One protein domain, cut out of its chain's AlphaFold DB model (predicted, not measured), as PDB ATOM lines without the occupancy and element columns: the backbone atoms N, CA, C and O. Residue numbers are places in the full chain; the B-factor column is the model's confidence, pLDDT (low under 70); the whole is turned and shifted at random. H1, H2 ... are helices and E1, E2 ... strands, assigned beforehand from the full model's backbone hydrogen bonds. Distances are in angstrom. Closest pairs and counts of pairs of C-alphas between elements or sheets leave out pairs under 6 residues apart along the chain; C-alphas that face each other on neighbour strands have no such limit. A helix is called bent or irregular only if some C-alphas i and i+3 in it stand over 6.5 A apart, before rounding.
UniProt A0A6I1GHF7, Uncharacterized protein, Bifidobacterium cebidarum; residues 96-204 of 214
ATOM      1  N   LEU A  96     173.529 135.385 147.758       91.31
ATOM      2  CA  LEU A  96     173.058 134.167 148.421       91.31
ATOM      3  C   LEU A  96     174.240 133.275 148.841       91.31
ATOM      4  O   LEU A  96     175.078 132.886 148.021       91.31
ATOM      5  N   LEU A  97     174.282 132.919 150.126       93.62
ATOM      6  CA  LEU A  97     175.287 132.051 150.734       93.62
ATOM      7  C   LEU A  97     174.672 130.747 151.231       93.62
ATOM      8  O   LEU A  97     173.497 130.683 151.588       93.62
ATOM      9  N   GLY A  98     175.496 129.697 151.217       92.75
ATOM     10  CA  GLY A  98     175.113 128.340 151.577       92.75
ATOM     11  C   GLY A  98     176.053 127.767 152.626       92.75
ATOM     12  O   GLY A  98     177.268 127.957 152.527       92.75
ATOM     13  N   ILE A  99     175.503 127.064 153.614       92.81
ATOM     14  CA  ILE A  99     176.256 126.318 154.631       92.81
ATOM     15  C   ILE A  99     175.742 124.886 154.670       92.81
ATOM     16  O   ILE A  99     174.540 124.660 154.799       92.81
ATOM     17  N   GLU A 100     176.656 123.926 154.567       91.00
ATOM     18  CA  GLU A 100     176.344 122.510 154.745       91.00
ATOM     19  C   GLU A 100     175.990 122.240 156.205       91.00
ATOM     20  O   GLU A 100     176.760 122.534 157.118       91.00
ATOM     21  N   THR A 101     174.812 121.677 156.426       86.56
ATOM     22  CA  THR A 101     174.285 121.408 157.770       86.56
ATOM     23  C   THR A 101     175.014 120.274 158.484       86.56
ATOM     24  O   THR A 101     175.053 120.278 159.708       86.56
ATOM     25  N   ALA A 102     175.686 119.382 157.746       83.88
ATOM     26  CA  ALA A 102     176.553 118.341 158.306       83.88
ATOM     27  C   ALA A 102     177.695 118.909 159.177       83.88
ATOM     28  O   ALA A 102     178.258 118.218 160.024       83.88
ATOM     29  N   LEU A 103     178.037 120.193 159.008       84.50
ATOM     30  CA  LEU A 103     178.997 120.886 159.872       84.50
ATOM     31  C   LEU A 103     178.497 121.030 161.319       84.50
ATOM     32  O   LEU A 103     179.311 121.203 162.227       84.50
ATOM     33  N   PHE A 104     177.182 120.946 161.540       84.25
ATOM     34  CA  PHE A 104     176.560 121.009 162.860       84.25
ATOM     35  C   PHE A 104     176.439 119.633 163.536       84.25
ATOM     36  O   PHE A 104     176.280 119.591 164.754       84.25
ATOM     37  N   ASP A 105     176.606 118.518 162.814       79.75
ATOM     38  CA  ASP A 105     176.498 117.159 163.374       79.75
ATOM     39  C   ASP A 105     177.414 116.914 164.592       79.75
ATOM     40  O   ASP A 105     176.950 116.334 165.580       79.75
ATOM     41  N   PRO A 106     178.684 117.393 164.621       82.25
ATOM     42  CA  PRO A 106     179.547 117.262 165.800       82.25
ATOM     43  C   PRO A 106     179.004 117.968 167.050       82.25
ATOM     44  O   PRO A 106     179.479 117.719 168.156       82.25
ATOM     45  N   MET A 107     178.021 118.856 166.885       79.62
ATOM     46  CA  MET A 107     177.334 119.562 167.965       79.62
ATOM     47  C   MET A 107     176.161 118.753 168.536       79.62
ATOM     48  O   MET A 107     175.491 119.214 169.457       79.62
ATOM     49  N   GLY A 108     175.932 117.542 168.020       78.06
ATOM     50  CA  GLY A 108     174.931 116.603 168.514       78.06
ATOM     51  C   GLY A 108     173.531 116.823 167.949       78.06
ATOM     52  O   GLY A 108     172.599 116.198 168.449       78.06
ATOM     53  N   TYR A 109     173.382 117.662 166.921       78.50
ATOM     54  CA  TYR A 109     172.095 118.004 166.321       78.50
ATOM     55  C   TYR A 109     172.127 117.874 164.798       78.50
ATOM     56  O   TYR A 109     173.050 118.363 164.155       78.50
ATOM     57  N   GLU A 110     171.078 117.276 164.242       83.88
ATOM     58  CA  GLU A 110     170.800 117.197 162.809       83.88
ATOM     59  C   GLU A 110     169.594 118.090 162.494       83.88
ATOM     60  O   GLU A 110     168.492 117.861 163.003       83.88
ATOM     61  N   ILE A 111     169.808 119.130 161.683       83.81
ATOM     62  CA  ILE A 111     168.747 120.060 161.271       83.81
ATOM     63  C   ILE A 111     167.840 119.354 160.268       83.81
ATOM     64  O   ILE A 111     168.307 118.788 159.278       83.81
ATOM     65  N   VAL A 112     166.535 119.434 160.494       79.31
ATOM     66  CA  VAL A 112     165.530 118.794 159.646       79.31
ATOM     67  C   VAL A 112     164.530 119.801 159.095       79.31
ATOM     68  O   VAL A 112     164.338 120.883 159.644       79.31
ATOM     69  N   GLY A 113     163.909 119.432 157.979       71.19
ATOM     70  CA  GLY A 113     162.869 120.193 157.307       71.19
ATOM     71  C   GLY A 113     161.705 119.312 156.865       71.19
ATOM     72  O   GLY A 113     161.844 118.099 156.703       71.19
ATOM     73  N   GLY A 114     160.551 119.939 156.653       59.88
ATOM     74  CA  GLY A 114     159.288 119.296 156.283       59.88
ATOM     75  C   GLY A 114     158.111 120.252 156.502       59.88
ATOM     76  O   GLY A 114     158.308 121.339 157.043       59.88
ATOM     77  N   ASP A 115     156.903 119.884 156.056       52.09
ATOM     78  CA  ASP A 115     155.669 120.641 156.340       52.09
ATOM     79  C   ASP A 115     155.359 120.564 157.841       52.09
ATOM     80  O   ASP A 115     154.599 119.709 158.288       52.09
ATOM     81  N   ASP A 116     155.993 121.426 158.632       44.97
ATOM     82  CA  ASP A 116     155.888 121.370 160.091       44.97
ATOM     83  C   ASP A 116     154.792 122.263 160.677       44.97
ATOM     84  O   ASP A 116     154.694 122.385 161.892       44.97
ATOM     85  N   HIS A 117     153.920 122.859 159.856       42.78
ATOM     86  CA  HIS A 117     152.740 123.584 160.342       42.78
ATOM     87  C   HIS A 117     151.508 123.329 159.454       42.78
ATOM     88  O   HIS A 117     151.288 124.039 158.473       42.78
ATOM     89  N   SER A 118     150.619 122.427 159.875       37.50
ATOM     90  CA  SER A 118     149.187 122.735 159.814       37.50
ATOM     91  C   SER A 118     148.632 122.781 161.238       37.50
ATOM     92  O   SER A 118     149.032 122.022 162.111       37.50
ATOM     93  N   ALA A 119     147.829 123.813 161.473       41.25
ATOM     94  CA  ALA A 119     147.169 124.241 162.702       41.25
ATOM     95  C   ALA A 119     147.082 123.240 163.885       41.25
ATOM     96  O   ALA A 119     146.683 122.095 163.694       41.25
ATOM     97  N   PRO A 120     147.219 123.708 165.147       43.31
ATOM     98  CA  PRO A 120     146.916 122.902 166.340       43.31
ATOM     99  C   PRO A 120     145.442 122.443 166.456       43.31
ATOM    100  O   PRO A 120     145.098 121.779 167.427       43.31
ATOM    101  N   ASN A 121     144.588 122.773 165.476       43.59
ATOM    102  CA  ASN A 121     143.182 122.365 165.368       43.59
ATOM    103  C   ASN A 121     142.882 121.532 164.101       43.59
ATOM    104  O   ASN A 121     141.717 121.382 163.734       43.59
ATOM    105  N   ASP A 122     143.896 121.034 163.393       42.59
ATOM    106  CA  ASP A 122     143.686 120.192 162.213       42.59
ATOM    107  C   ASP A 122     143.579 118.710 162.621       42.59
ATOM    108  O   ASP A 122     144.560 117.972 162.646       42.59
ATOM    109  N   ASP A 123     142.357 118.280 162.947       39.56
ATOM    110  CA  ASP A 123     141.974 116.879 163.206       39.56
ATOM    111  C   ASP A 123     141.892 116.036 161.907       39.56
ATOM    112  O   ASP A 123     141.212 115.004 161.844       39.56
ATOM    113  N   SER A 124     142.568 116.447 160.827       39.81
ATOM    114  CA  SER A 124     142.662 115.619 159.629       39.81
ATOM    115  C   SER A 124     143.562 114.405 159.896       39.81
ATOM    116  O   SER A 124     144.773 114.481 160.101       39.81
ATOM    117  N   MET A 125     142.923 113.234 159.927       35.38
ATOM    118  CA  MET A 125     143.550 111.928 160.111       35.38
ATOM    119  C   MET A 125     144.682 111.701 159.094       35.38
ATOM    120  O   MET A 125     144.473 111.247 157.969       35.38
ATOM    121  N   SER A 126     145.901 111.929 159.581       36.84
ATOM    122  CA  SER A 126     147.213 111.505 159.082       36.84
ATOM    123  C   SER A 126     147.823 112.238 157.878       36.84
ATOM    124  O   SER A 126     147.895 111.692 156.775       36.84
ATOM    125  N   PRO A 127     148.510 113.365 158.118       39.19
ATOM    126  CA  PRO A 127     149.663 113.729 157.316       39.19
ATOM    127  C   PRO A 127     150.792 112.778 157.720       39.19
ATOM    128  O   PRO A 127     151.175 112.672 158.890       39.19
ATOM    129  N   ARG A 128     151.325 112.006 156.771       44.50
ATOM    130  CA  ARG A 128     152.621 111.350 156.974       44.50
ATOM    131  C   ARG A 128     153.675 112.455 156.965       44.50
ATOM    132  O   ARG A 128     154.265 112.727 155.929       44.50
ATOM    133  N   TYR A 129     153.862 113.100 158.113       50.31
ATOM    134  CA  TYR A 129     154.953 114.031 158.364       50.31
ATOM    135  C   TYR A 129     156.262 113.254 158.252       50.31
ATOM    136  O   TYR A 129     156.622 112.488 159.151       50.31
ATOM    137  N   VAL A 130     156.926 113.367 157.106       55.66
ATOM    138  CA  VAL A 130     158.286 112.869 156.939       55.66
ATOM    139  C   VAL A 130     159.185 114.078 157.115       55.66
ATOM    140  O   VAL A 130     159.284 114.920 156.226       55.66
ATOM    141  N   ALA A 131     159.774 114.190 158.305       65.56
ATOM    142  CA  ALA A 131     160.932 115.043 158.484       65.56
ATOM    143  C   ALA A 131     162.054 114.469 157.616       65.56
ATOM    144  O   ALA A 131     162.212 113.251 157.515       65.56
ATOM    145  N   TYR A 132     162.811 115.337 156.976       72.44
ATOM    146  CA  TYR A 132     163.971 114.965 156.185       72.44
ATOM    147  C   TYR A 132     165.138 115.838 156.605       72.44
ATOM    148  O   TYR A 132     164.946 116.984 157.015       72.44
ATOM    149  N   SER A 133     166.349 115.305 156.509       77.62
ATOM    150  CA  SER A 133     167.537 116.071 156.846       77.62
ATOM    151  C   SER A 133     167.750 117.212 155.861       77.62
ATOM    152  O   SER A 133     167.801 117.023 154.639       77.62
ATOM    153  N   VAL A 134     167.889 118.415 156.415       85.56
ATOM    154  CA  VAL A 134     168.376 119.563 155.656       85.56
ATOM    155  C   VAL A 134     169.821 119.284 155.329       85.56
ATOM    156  O   VAL A 134     170.575 118.896 156.211       85.56
ATOM    157  N   LYS A 135     170.202 119.480 154.066       88.00
ATOM    158  CA  LYS A 135     171.581 119.333 153.578       88.00
ATOM    159  C   LYS A 135     172.299 120.673 153.510       88.00
ATOM    160  O   LYS A 135     173.519 120.742 153.661       88.00
ATOM    161  N   THR A 136     171.569 121.750 153.222       90.56
ATOM    162  CA  THR A 136     172.163 123.082 153.080       90.56
ATOM    163  C   THR A 136     171.218 124.174 153.568       90.56
ATOM    164  O   THR A 136     170.050 124.225 153.182       90.56
ATOM    165  N   LEU A 137     171.751 125.078 154.388       90.12
ATOM    166  CA  LEU A 137     171.099 126.315 154.801       90.12
ATOM    167  C   LEU A 137     171.467 127.431 153.823       90.12
ATOM    168  O   LEU A 137     172.646 127.684 153.591       90.12
ATOM    169  N   LEU A 138     170.455 128.090 153.265       91.44
ATOM    170  CA  LEU A 138     170.551 129.181 152.304       91.44
ATOM    171  C   LEU A 138     170.092 130.492 152.936       91.44
ATOM    172  O   LEU A 138     168.995 130.571 153.488       91.44
ATOM    173  N   PHE A 139     170.914 131.531 152.832       89.88
ATOM    174  CA  PHE A 139     170.604 132.851 153.375       89.88
ATOM    175  C   PHE A 139     171.353 133.956 152.627       89.88
ATOM    176  O   PHE A 139     172.463 133.748 152.140       89.88
ATOM    177  N   CYS A 140     170.773 135.152 152.579       88.31
ATOM    178  CA  CYS A 140     171.484 136.358 152.152       88.31
ATOM    179  C   CYS A 140     171.996 137.114 153.389       88.31
ATOM    180  O   CYS A 140     171.215 137.277 154.332       88.31
ATOM    181  N   PRO A 141     173.266 137.556 153.439       85.94
ATOM    182  CA  PRO A 141     173.777 138.407 154.512       85.94
ATOM    183  C   PRO A 141     172.973 139.702 154.637       85.94
ATOM    184  O   PRO A 141     172.635 140.321 153.631       85.94
ATOM    185  N   VAL A 142     172.720 140.133 155.869       82.75
ATOM    186  CA  VAL A 142     172.089 141.422 156.183       82.75
ATOM    187  C   VAL A 142     172.948 142.178 157.197       82.75
ATOM    188  O   VAL A 142     173.878 141.613 157.776       82.75
ATOM    189  N   ALA A 143     172.677 143.473 157.381       80.56
ATOM    190  CA  ALA A 143     173.497 144.347 158.224       80.56
ATOM    191  C   ALA A 143     173.367 144.065 159.733       80.56
ATOM    192  O   ALA A 143     174.231 144.479 160.502       80.56
ATOM    193  N   TRP A 144     172.301 143.384 160.153       82.69
ATOM    194  CA  TRP A 144     172.036 143.019 161.543       82.69
ATOM    195  C   TRP A 144     172.147 141.511 161.763       82.69
ATOM    196  O   TRP A 144     171.988 140.711 160.840       82.69
ATOM    197  N   ASP A 145     172.401 141.117 163.006       85.06
ATOM    198  CA  ASP A 145     172.377 139.709 163.380       85.06
ATOM    199  C   ASP A 145     170.934 139.189 163.352       85.06
ATOM    200  O   ASP A 145     169.997 139.880 163.757       85.06
ATOM    201  N   ARG A 146     170.749 137.960 162.866       81.94
ATOM    202  CA  ARG A 146     169.452 137.277 162.859       81.94
ATOM    203  C   ARG A 146     169.484 136.064 163.760       81.94
ATOM    204  O   ARG A 146     170.462 135.317 163.786       81.94
ATOM    205  N   ARG A 147     168.362 135.848 164.429       84.81
ATOM    206  CA  ARG A 147     168.033 134.622 165.137       84.81
ATOM    207  C   ARG A 147     167.008 133.871 164.297       84.81
ATOM    208  O   ARG A 147     166.087 134.487 163.777       84.81
ATOM    209  N   VAL A 148     167.192 132.571 164.120       82.12
ATOM    210  CA  VAL A 148     166.229 131.709 163.432       82.12
ATOM    211  C   VAL A 148     166.083 130.441 164.246       82.12
ATOM    212  O   VAL A 148     167.066 129.737 164.467       82.12
ATOM    213  N   ASP A 149     164.864 130.146 164.667       83.25
ATOM    214  CA  ASP A 149     164.563 128.906 165.366       83.25
ATOM    215  C   ASP A 149     164.162 127.834 164.342       83.25
ATOM    216  O   ASP A 149     163.351 128.069 163.439       83.25
ATOM    217  N   VAL A 150     164.810 126.672 164.422       80.94
ATOM    218  CA  VAL A 150     164.640 125.541 163.500       80.94
ATOM    219  C   VAL A 150     164.442 124.255 164.281       80.94
ATOM    220  O   VAL A 150     164.817 124.155 165.446       80.94
ATOM    221  N   LEU A 151     163.894 123.236 163.628       80.94
ATOM    222  CA  LEU A 151     163.756 121.924 164.239       80.94
ATOM    223  C   LEU A 151     165.006 121.091 163.975       80.94
ATOM    224  O   LEU A 151     165.525 121.031 162.859       80.94
ATOM    225  N   ALA A 152     165.482 120.431 165.023       80.44
ATOM    226  CA  ALA A 152     166.588 119.501 164.944       80.44
ATOM    227  C   ALA A 152     166.331 118.265 165.793       80.44
ATOM    228  O   ALA A 152     165.674 118.311 166.836       80.44
ATOM    229  N   TYR A 153     166.891 117.147 165.363       79.50
ATOM    230  CA  TYR A 153     166.925 115.928 166.153       79.50
ATOM    231  C   TYR A 153     168.327 115.692 166.714       79.50
ATOM    232  O   TYR A 153     169.299 116.189 166.147       79.50
ATOM    233  N   PRO A 154     168.472 114.916 167.803       76.56
ATOM    234  CA  PRO A 154     169.781 114.434 168.218       76.56
ATOM    235  C   PRO A 154     170.475 113.697 167.064       76.56
ATOM    236  O   PRO A 154     169.862 112.839 166.421       76.56
ATOM    237  N   ALA A 155     171.744 114.017 166.817       73.31
ATOM    238  CA  ALA A 155     172.525 113.411 165.744       73.31
ATOM    239  C   ALA A 155     172.539 111.876 165.870       73.31
ATOM    240  O   ALA A 155     172.708 111.326 166.962       73.31
ATOM    241  N   GLY A 156     172.342 111.182 164.745       67.75
ATOM    242  CA  GLY A 156     172.272 109.717 164.695       67.75
ATOM    243  C   GLY A 156     170.935 109.123 165.148       67.75
ATOM    244  O   GLY A 156     170.803 107.900 165.211       67.75
ATOM    245  N   SER A 157     169.935 109.950 165.465       66.12
ATOM    246  CA  SER A 157     168.564 109.463 165.600       66.12
ATOM    247  C   SER A 157     167.969 109.149 164.225       66.12
ATOM    248  O   SER A 157     168.225 109.846 163.248       66.12
ATOM    249  N   GLU A 158     167.171 108.085 164.130       63.41
ATOM    250  CA  GLU A 158     166.423 107.819 162.903       63.41
ATOM    251  C   GLU A 158     165.400 108.944 162.700       63.41
ATOM    252  O   GLU A 158     164.505 109.147 163.532       63.41
ATOM    253  N   VAL A 159     165.555 109.684 161.600       59.66
ATOM    254  CA  VAL A 159     164.640 110.746 161.178       59.66
ATOM    255  C   VAL A 159     163.230 110.146 161.073       59.66
ATOM    256  O   VAL A 159     162.932 109.371 160.167       59.66
ATOM    257  N   GLY A 160     162.378 110.423 162.066       50.53
ATOM    258  CA  GLY A 160     161.092 109.734 162.244       50.53
ATOM    259  C   GLY A 160     160.752 109.334 163.684       50.53
ATOM    260  O   GLY A 160     159.610 108.947 163.950       50.53
ATOM    261  N   ALA A 161     161.679 109.472 164.639       55.66
ATOM    262  CA  ALA A 161     161.384 109.316 166.064       55.66
ATOM    263  C   ALA A 161     160.490 110.467 166.579       55.66
ATOM    264  O   ALA A 161     160.962 111.448 167.162       55.66
ATOM    265  N   ARG A 162     159.176 110.350 166.342       53.94
ATOM    266  CA  ARG A 162     158.138 111.296 166.786       53.94
ATOM    267  C   ARG A 162     158.322 111.627 168.277       53.94
ATOM    268  O   ARG A 162     158.437 110.721 169.097       53.94
ATOM    269  N   GLY A 163     158.379 112.919 168.613       56.66
ATOM    270  CA  GLY A 163     158.529 113.414 169.992       56.66
ATOM    271  C   GLY A 163     159.962 113.695 170.467       56.66
ATOM    272  O   GLY A 163     160.135 114.097 171.612       56.66
ATOM    273  N   LYS A 164     160.987 113.501 169.621       65.44
ATOM    274  CA  LYS A 164     162.390 113.844 169.946       65.44
ATOM    275  C   LYS A 164     162.924 115.101 169.252       65.44
ATOM    276  O   LYS A 164     164.075 115.455 169.496       65.44
ATOM    277  N   ALA A 165     162.124 115.737 168.396       73.81
ATOM    278  CA  ALA A 165     162.505 116.998 167.768       73.81
ATOM    279  C   ALA A 165     162.654 118.073 168.850       73.81
ATOM    280  O   ALA A 165     161.809 118.183 169.739       73.81
ATOM    281  N   GLN A 166     163.734 118.838 168.776       77.62
ATOM    282  CA  GLN A 166     163.997 119.994 169.618       77.62
ATOM    283  C   GLN A 166     164.038 121.226 168.729       77.62
ATOM    284  O   GLN A 166     164.643 121.209 167.656       77.62
ATOM    285  N   GLU A 167     163.403 122.298 169.184       80.12
ATOM    286  CA  GLU A 167     163.586 123.603 168.571       80.12
ATOM    287  C   GLU A 167     164.946 124.144 169.014       80.12
ATOM    288  O   GLU A 167     165.235 124.230 170.211       80.12
ATOM    289  N   ILE A 168     165.806 124.439 168.047       83.62
ATOM    290  CA  ILE A 168     167.149 124.962 168.258       83.62
ATOM    291  C   ILE A 168     167.292 126.320 167.581       83.62
ATOM    292  O   ILE A 168     166.732 126.571 166.517       83.62
ATOM    293  N   THR A 169     168.097 127.184 168.174       86.88
ATOM    294  CA  THR A 169     168.383 128.506 167.638       86.88
ATOM    295  C   THR A 169     169.645 128.488 166.778       86.88
ATOM    296  O   THR A 169     170.727 128.078 167.217       86.88
ATOM    297  N   LEU A 170     169.512 129.005 165.559       88.06
ATOM    298  CA  LEU A 170     170.601 129.390 164.671       88.06
ATOM    299  C   LEU A 170     170.788 130.906 164.720       88.06
ATOM    300  O   LEU A 170     169.845 131.679 164.562       88.06
ATOM    301  N   LEU A 171     172.031 131.333 164.891       89.38
ATOM    302  CA  LEU A 171     172.438 132.729 164.833       89.38
ATOM    303  C   LEU A 171     173.162 132.983 163.519       89.38
ATOM    304  O   LEU A 171     174.126 132.288 163.203       89.38
ATOM    305  N   ILE A 172     172.722 133.991 162.776       89.44
ATOM    306  CA  ILE A 172     173.309 134.412 161.505       89.44
ATOM    307  C   ILE A 172     173.894 135.808 161.695       89.44
ATOM    308  O   ILE A 172     173.157 136.742 161.990       89.44
ATOM    309  N   SER A 173     175.205 135.956 161.501       89.88
ATOM    310  CA  SER A 173     175.919 137.233 161.622       89.88
ATOM    311  C   SER A 173     176.802 137.452 160.400       89.88
ATOM    312  O   SER A 173     177.778 136.724 160.171       89.88
ATOM    313  N   GLY A 174     176.440 138.438 159.574       89.88
ATOM    314  CA  GLY A 174     177.074 138.681 158.280       89.88
ATOM    315  C   GLY A 174     177.023 137.438 157.388       89.88
ATOM    316  O   GLY A 174     175.952 137.008 156.966       89.88
ATOM    317  N   THR A 175     178.188 136.851 157.107       92.44
ATOM    318  CA  THR A 175     178.345 135.649 156.270       92.44
ATOM    319  C   THR A 175     178.415 134.344 157.063       92.44
ATOM    320  O   THR A 175     178.659 133.292 156.476       92.44
ATOM    321  N   ARG A 176     178.248 134.379 158.389       92.50
ATOM    322  CA  ARG A 176     178.496 133.228 159.266       92.50
ATOM    323  C   ARG A 176     177.238 132.774 159.987       92.50
ATOM    324  O   ARG A 176     176.381 133.592 160.309       92.50
ATOM    325  N   VAL A 177     177.176 131.481 160.294       91.19
ATOM    326  CA  VAL A 177     176.095 130.864 161.071       91.19
ATOM    327  C   VAL A 177     176.661 130.067 162.238       91.19
ATOM    328  O   VAL A 177     177.708 129.432 162.118       91.19
ATOM    329  N   ARG A 178     175.968 130.105 163.373       90.38
ATOM    330  CA  ARG A 178     176.295 129.357 164.587       90.38
ATOM    331  C   ARG A 178     175.038 128.725 165.169       90.38
ATOM    332  O   ARG A 178     174.002 129.376 165.233       90.38
ATOM    333  N   LEU A 179     175.160 127.499 165.663       87.94
ATOM    334  CA  LEU A 179     174.131 126.845 166.470       87.94
ATOM    335  C   LEU A 179     174.321 127.234 167.942       87.94
ATOM    336  O   LEU A 179     175.409 127.061 168.494       87.94
ATOM    337  N   GLU A 180     173.288 127.806 168.558       84.69
ATOM    338  CA  GLU A 180     173.328 128.282 169.949       84.69
ATOM    339  C   GLU A 180     172.822 127.227 170.945       84.69
ATOM    340  O   GLU A 180     173.331 127.146 172.062       84.69
ATOM    341  N   GLY A 181     171.884 126.374 170.524       78.31
ATOM    342  CA  GLY A 181     171.283 125.329 171.355       78.31
ATOM    343  C   GLY A 181     169.757 125.443 171.393       78.31
ATOM    344  O   GLY A 181     169.189 125.992 170.451       78.31
ATOM    345  N   PRO A 182     169.083 124.928 172.438       79.44
ATOM    346  CA  PRO A 182     167.624 124.943 172.540       79.44
ATOM    347  C   PRO A 182     167.040 126.360 172.471       79.44
ATOM    348  O   PRO A 182     167.542 127.272 173.133       79.44
ATOM    349  N   ALA A 183     165.966 126.537 171.702       71.56
ATOM    350  CA  ALA A 183     165.277 127.815 171.583       71.56
ATOM    351  C   ALA A 183     164.596 128.201 172.907       71.56
ATOM    352  O   ALA A 183     163.962 127.381 173.570       71.56
ATOM    353  N   LEU A 184     164.725 129.473 173.298       66.75
ATOM    354  CA  LEU A 184     164.167 130.009 174.550       66.75
ATOM    355  C   LEU A 184     162.720 130.519 174.398       66.75
ATOM    356  O   LEU A 184     162.187 131.129 175.319       66.75
ATOM    357  N   GLY A 185     162.077 130.272 173.253       56.59
ATOM    358  CA  GLY A 185     160.687 130.657 172.987       56.59
ATOM    359  C   GLY A 185     160.471 132.128 172.603       56.59
ATOM    360  O   GLY A 185     159.339 132.521 172.334       56.59
ATOM    361  N   GLU A 186     161.525 132.947 172.533       54.66
ATOM    362  CA  GLU A 186     161.451 134.295 171.953       54.66
ATOM    363  C   GLU A 186     161.625 134.217 170.433       54.66
ATOM    364  O   GLU A 186     162.725 134.361 169.898       54.66
ATOM    365  N   GLN A 187     160.510 133.964 169.749       54.47
ATOM    366  CA  GLN A 187     160.427 133.884 168.293       54.47
ATOM    367  C   GLN A 187     160.670 135.277 167.678       54.47
ATOM    368  O   GLN A 187     159.743 136.059 167.464       54.47
ATOM    369  N   LEU A 188     161.936 135.614 167.436       49.44
ATOM    370  CA  LEU A 188     162.375 136.880 166.847       49.44
ATOM    371  C   LEU A 188     162.882 136.632 165.412       49.44
ATOM    372  O   LEU A 188     164.047 136.298 165.229       49.44
ATOM    373  N   ASN A 189     162.019 136.881 164.415       53.69
ATOM    374  CA  ASN A 189     162.335 137.061 162.979       53.69
ATOM    375  C   ASN A 189     162.658 135.810 162.109       53.69
ATOM    376  O   ASN A 189     162.731 134.695 162.611       53.69
ATOM    377  N   PRO A 190     162.651 135.971 160.760       54.88
ATOM    378  CA  PRO A 190     161.662 135.434 159.812       54.88
ATOM    379  C   PRO A 190     161.509 133.908 159.811       54.88
ATOM    380  O   PRO A 190     162.464 133.156 159.986       54.88
ATOM    381  N   ARG A 191     160.288 133.445 159.503       62.81
ATOM    382  CA  ARG A 191     159.977 132.012 159.452       62.81
ATOM    383  C   ARG A 191     160.831 131.298 158.392       62.81
ATOM    384  O   ARG A 191     160.803 131.716 157.229       62.81
ATOM    385  N   PRO A 192     161.537 130.216 158.759       69.00
ATOM    386  CA  PRO A 192     162.272 129.409 157.798       69.00
ATOM    387  C   PRO A 192     161.334 128.818 156.741       69.00
ATOM    388  O   PRO A 192     160.231 128.371 157.056       69.00
ATOM    389  N   GLN A 193     161.779 128.784 155.484       72.75
ATOM    390  CA  GLN A 193     161.095 128.054 154.418       72.75
ATOM    391  C   GLN A 193     161.900 126.814 154.046       72.75
ATOM    392  O   GLN A 193     162.991 126.917 153.485       72.75
ATOM    393  N   TYR A 194     161.336 125.640 154.296       71.06
ATOM    394  CA  TYR A 194     161.907 124.384 153.823       71.06
ATOM    395  C   TYR A 194     161.483 124.131 152.370       71.06
ATOM    396  O   TYR A 194     160.343 124.399 151.983       71.06
ATOM    397  N   ARG A 195     162.401 123.643 151.531       70.75
ATOM    398  CA  ARG A 195     162.137 123.322 150.115       70.75
ATOM    399  C   ARG A 195     162.496 121.868 149.819       70.75
ATOM    400  O   ARG A 195     163.491 121.388 150.346       70.75
ATOM    401  N   GLU A 196     161.666 121.232 148.978       63.19
ATOM    402  CA  GLU A 196     161.739 119.838 148.484       63.19
ATOM    403  C   GLU A 196     162.185 118.828 149.546       63.19
ATOM    404  O   GLU A 196     163.376 118.652 149.766       63.19
ATOM    405  N   ASN A 197     161.229 118.138 150.186       63.84
ATOM    406  CA  ASN A 197     161.513 117.084 151.170       63.84
ATOM    407  C   ASN A 197     162.594 117.503 152.177       63.84
ATOM    408  O   ASN A 197     163.545 116.764 152.387       63.84
ATOM    409  N   GLY A 198     162.524 118.729 152.701       67.81
ATOM    410  CA  GLY A 198     163.482 119.233 153.680       67.81
ATOM    411  C   GLY A 198     164.939 119.345 153.220       67.81
ATOM    412  O   GLY A 198     165.751 119.649 154.070       67.81
ATOM    413  N   GLU A 199     165.309 119.159 151.945       75.81
ATOM    414  CA  GLU A 199     166.724 119.171 151.522       75.81
ATOM    415  C   GLU A 199     167.410 120.527 151.742       75.81
ATOM    416  O   GLU A 199     168.623 120.590 151.974       75.81
ATOM    417  N   TYR A 200     166.633 121.610 151.688       83.00
ATOM    418  CA  TYR A 200     167.124 122.976 151.810       83.00
ATOM    419  C   TYR A 200     166.301 123.783 152.798       83.00
ATOM    420  O   TYR A 200     165.068 123.746 152.780       83.00
ATOM    421  N   LEU A 201     167.003 124.582 153.597       84.94
ATOM    422  CA  LEU A 201     166.420 125.583 154.476       84.94
ATOM    423  C   LEU A 201     166.719 126.971 153.918       84.94
ATOM    424  O   LEU A 201     167.874 127.379 153.896       84.94
ATOM    425  N   LEU A 202     165.695 127.697 153.479       85.31
ATOM    426  CA  LEU A 202     165.822 129.069 153.002       85.31
ATOM    427  C   LEU A 202     165.401 130.054 154.095       85.31
ATOM    428  O   LEU A 202     164.249 130.062 154.533       85.31
ATOM    429  N   VAL A 203     166.329 130.923 154.486       83.38
ATOM    430  CA  VAL A 203     166.068 132.057 155.375       83.38
ATOM    431  C   VAL A 203     165.840 133.293 154.514       83.38
ATOM    432  O   VAL A 203     166.782 133.873 153.966       83.38
ATOM    433  N   ALA A 204     164.570 133.665 154.369       73.44
ATOM    434  CA  ALA A 204     164.173 134.839 153.605       73.44
ATOM    435  C   ALA A 204     164.684 136.133 154.256       73.44
ATOM    436  O   ALA A 204     164.902 136.205 155.467       73.44
TER     437      ALA A 204
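Overview. This is residues 96 to 204 of the 214 residues of an uncharacterized protein of Bifidobacterium cebidarum (UniProt A0A6I1GHF7). Two four-stranded sheets lie face to face as a small sandwich, with the sheet E2 E4 E5 E6 strongly curled like part of a barrel and the sheet E1 E3 E8 E7 much flatter. The short helix H1 joins E1 of the one sheet to E2 of the other and packs on E2, while residues 119 to 126 of a long loop stick out from the body. The printed part has 109 residues, with named elements in the order E1 H1 E2 E3 E4 E5 E6 E7 E8; it is mostly strand, though under half of the residues are in named elements. The sheet E2 - E4 - E5 - E6 is antiparallel and the sheet E1 - E3 - E8 - E7 is mixed. The whole is compact, with a radius of gyration of the C-alphas of 13.8 A, and spans 44 by 29 by 27 A.

Along the chain. Find C-alpha 146 at (169.452, 137.277, 162.859); from there E4, residues 146 to 154, runs 23.5 A and bends by 58 degrees at residue 151. Beside it look for E5, residues 166 to 173, 22.4 A, then E6, residues 176 to 182, 19.1 A, and E2, residues 109 to 113, 13.1 A. The other sheet begins with E1, residues 97 to 100, at C-alpha 97 (175.287, 132.051, 150.734). It goes on with E3, residues 136 to 139, E7, residues 193 to 195, and E8, residues 200 to 203, which ends at C-alpha 203 (166.068, 132.057, 155.375). H1 is residues 101 to 107; it is only just irregular, with C-alphas 103 and 106 7.0 A apart.

Arrangement. Start at E4, E5 and E6, a meander, each strand the antiparallel neighbour of the one before; E4 and E5 form a hairpin, as do E5 and E6. Look for N 148 and O 170 at 2.8 A between E4 and E5, and N 171 and O 178 at 2.8 A between E5 and E6. The pairing of E4 is staggered: residues 146 to 152 pair with E5 and residues 152 to 154 with E2, where N 110 and O 153 are 2.8 A apart. The other sheet is face to face with this one, a sandwich, its strands at 44 degrees to those of the first. In it E1 and E3 are antiparallel, with N 99 and O 137 at 2.9 A. E3 and E8 are parallel, with N 138 and O 201 at 2.8 A. E7 and E8 are a hairpin, with N 202 and O 193 at 2.8 A. H1 is on the sheet E2 E4 E5 E6 at a height over the sheet of 7.0 A, only just over E2 with 3 of its C-alphas, and runs along the strands, at 13 degrees to E2 on the local plane; the closest C-alphas of H1 and E2, those of Thr 101 and Ile 111, are 6.7 A apart. H1 only grazes the other sheet, with residues 101 to 103. In H1, 0 of 3 O i to N i+4 pairs are within hydrogen-bond range, but 3 of 4 O i to N i+3 pairs are.

Size, cuts and confidence. The C-alphas of Met 125 and Ala 143, the two farthest apart, are 44.2 A from each other. Without residues 119 to 126, which stand free, the body spans 38 by 26 by 25 A. The printed part has no cut; the links E2 to E3, with 22 residues, and E4 to E5, with 11, are long. Residues 112 to 113 of E2 pair antiparallel with residues 132 to 133 in the first of these links. The mean pLDDT of the printed part is 72.5, and it is under 70 at residues 114 to 131, 156 to 164, 184 to 192 and 196 to 198.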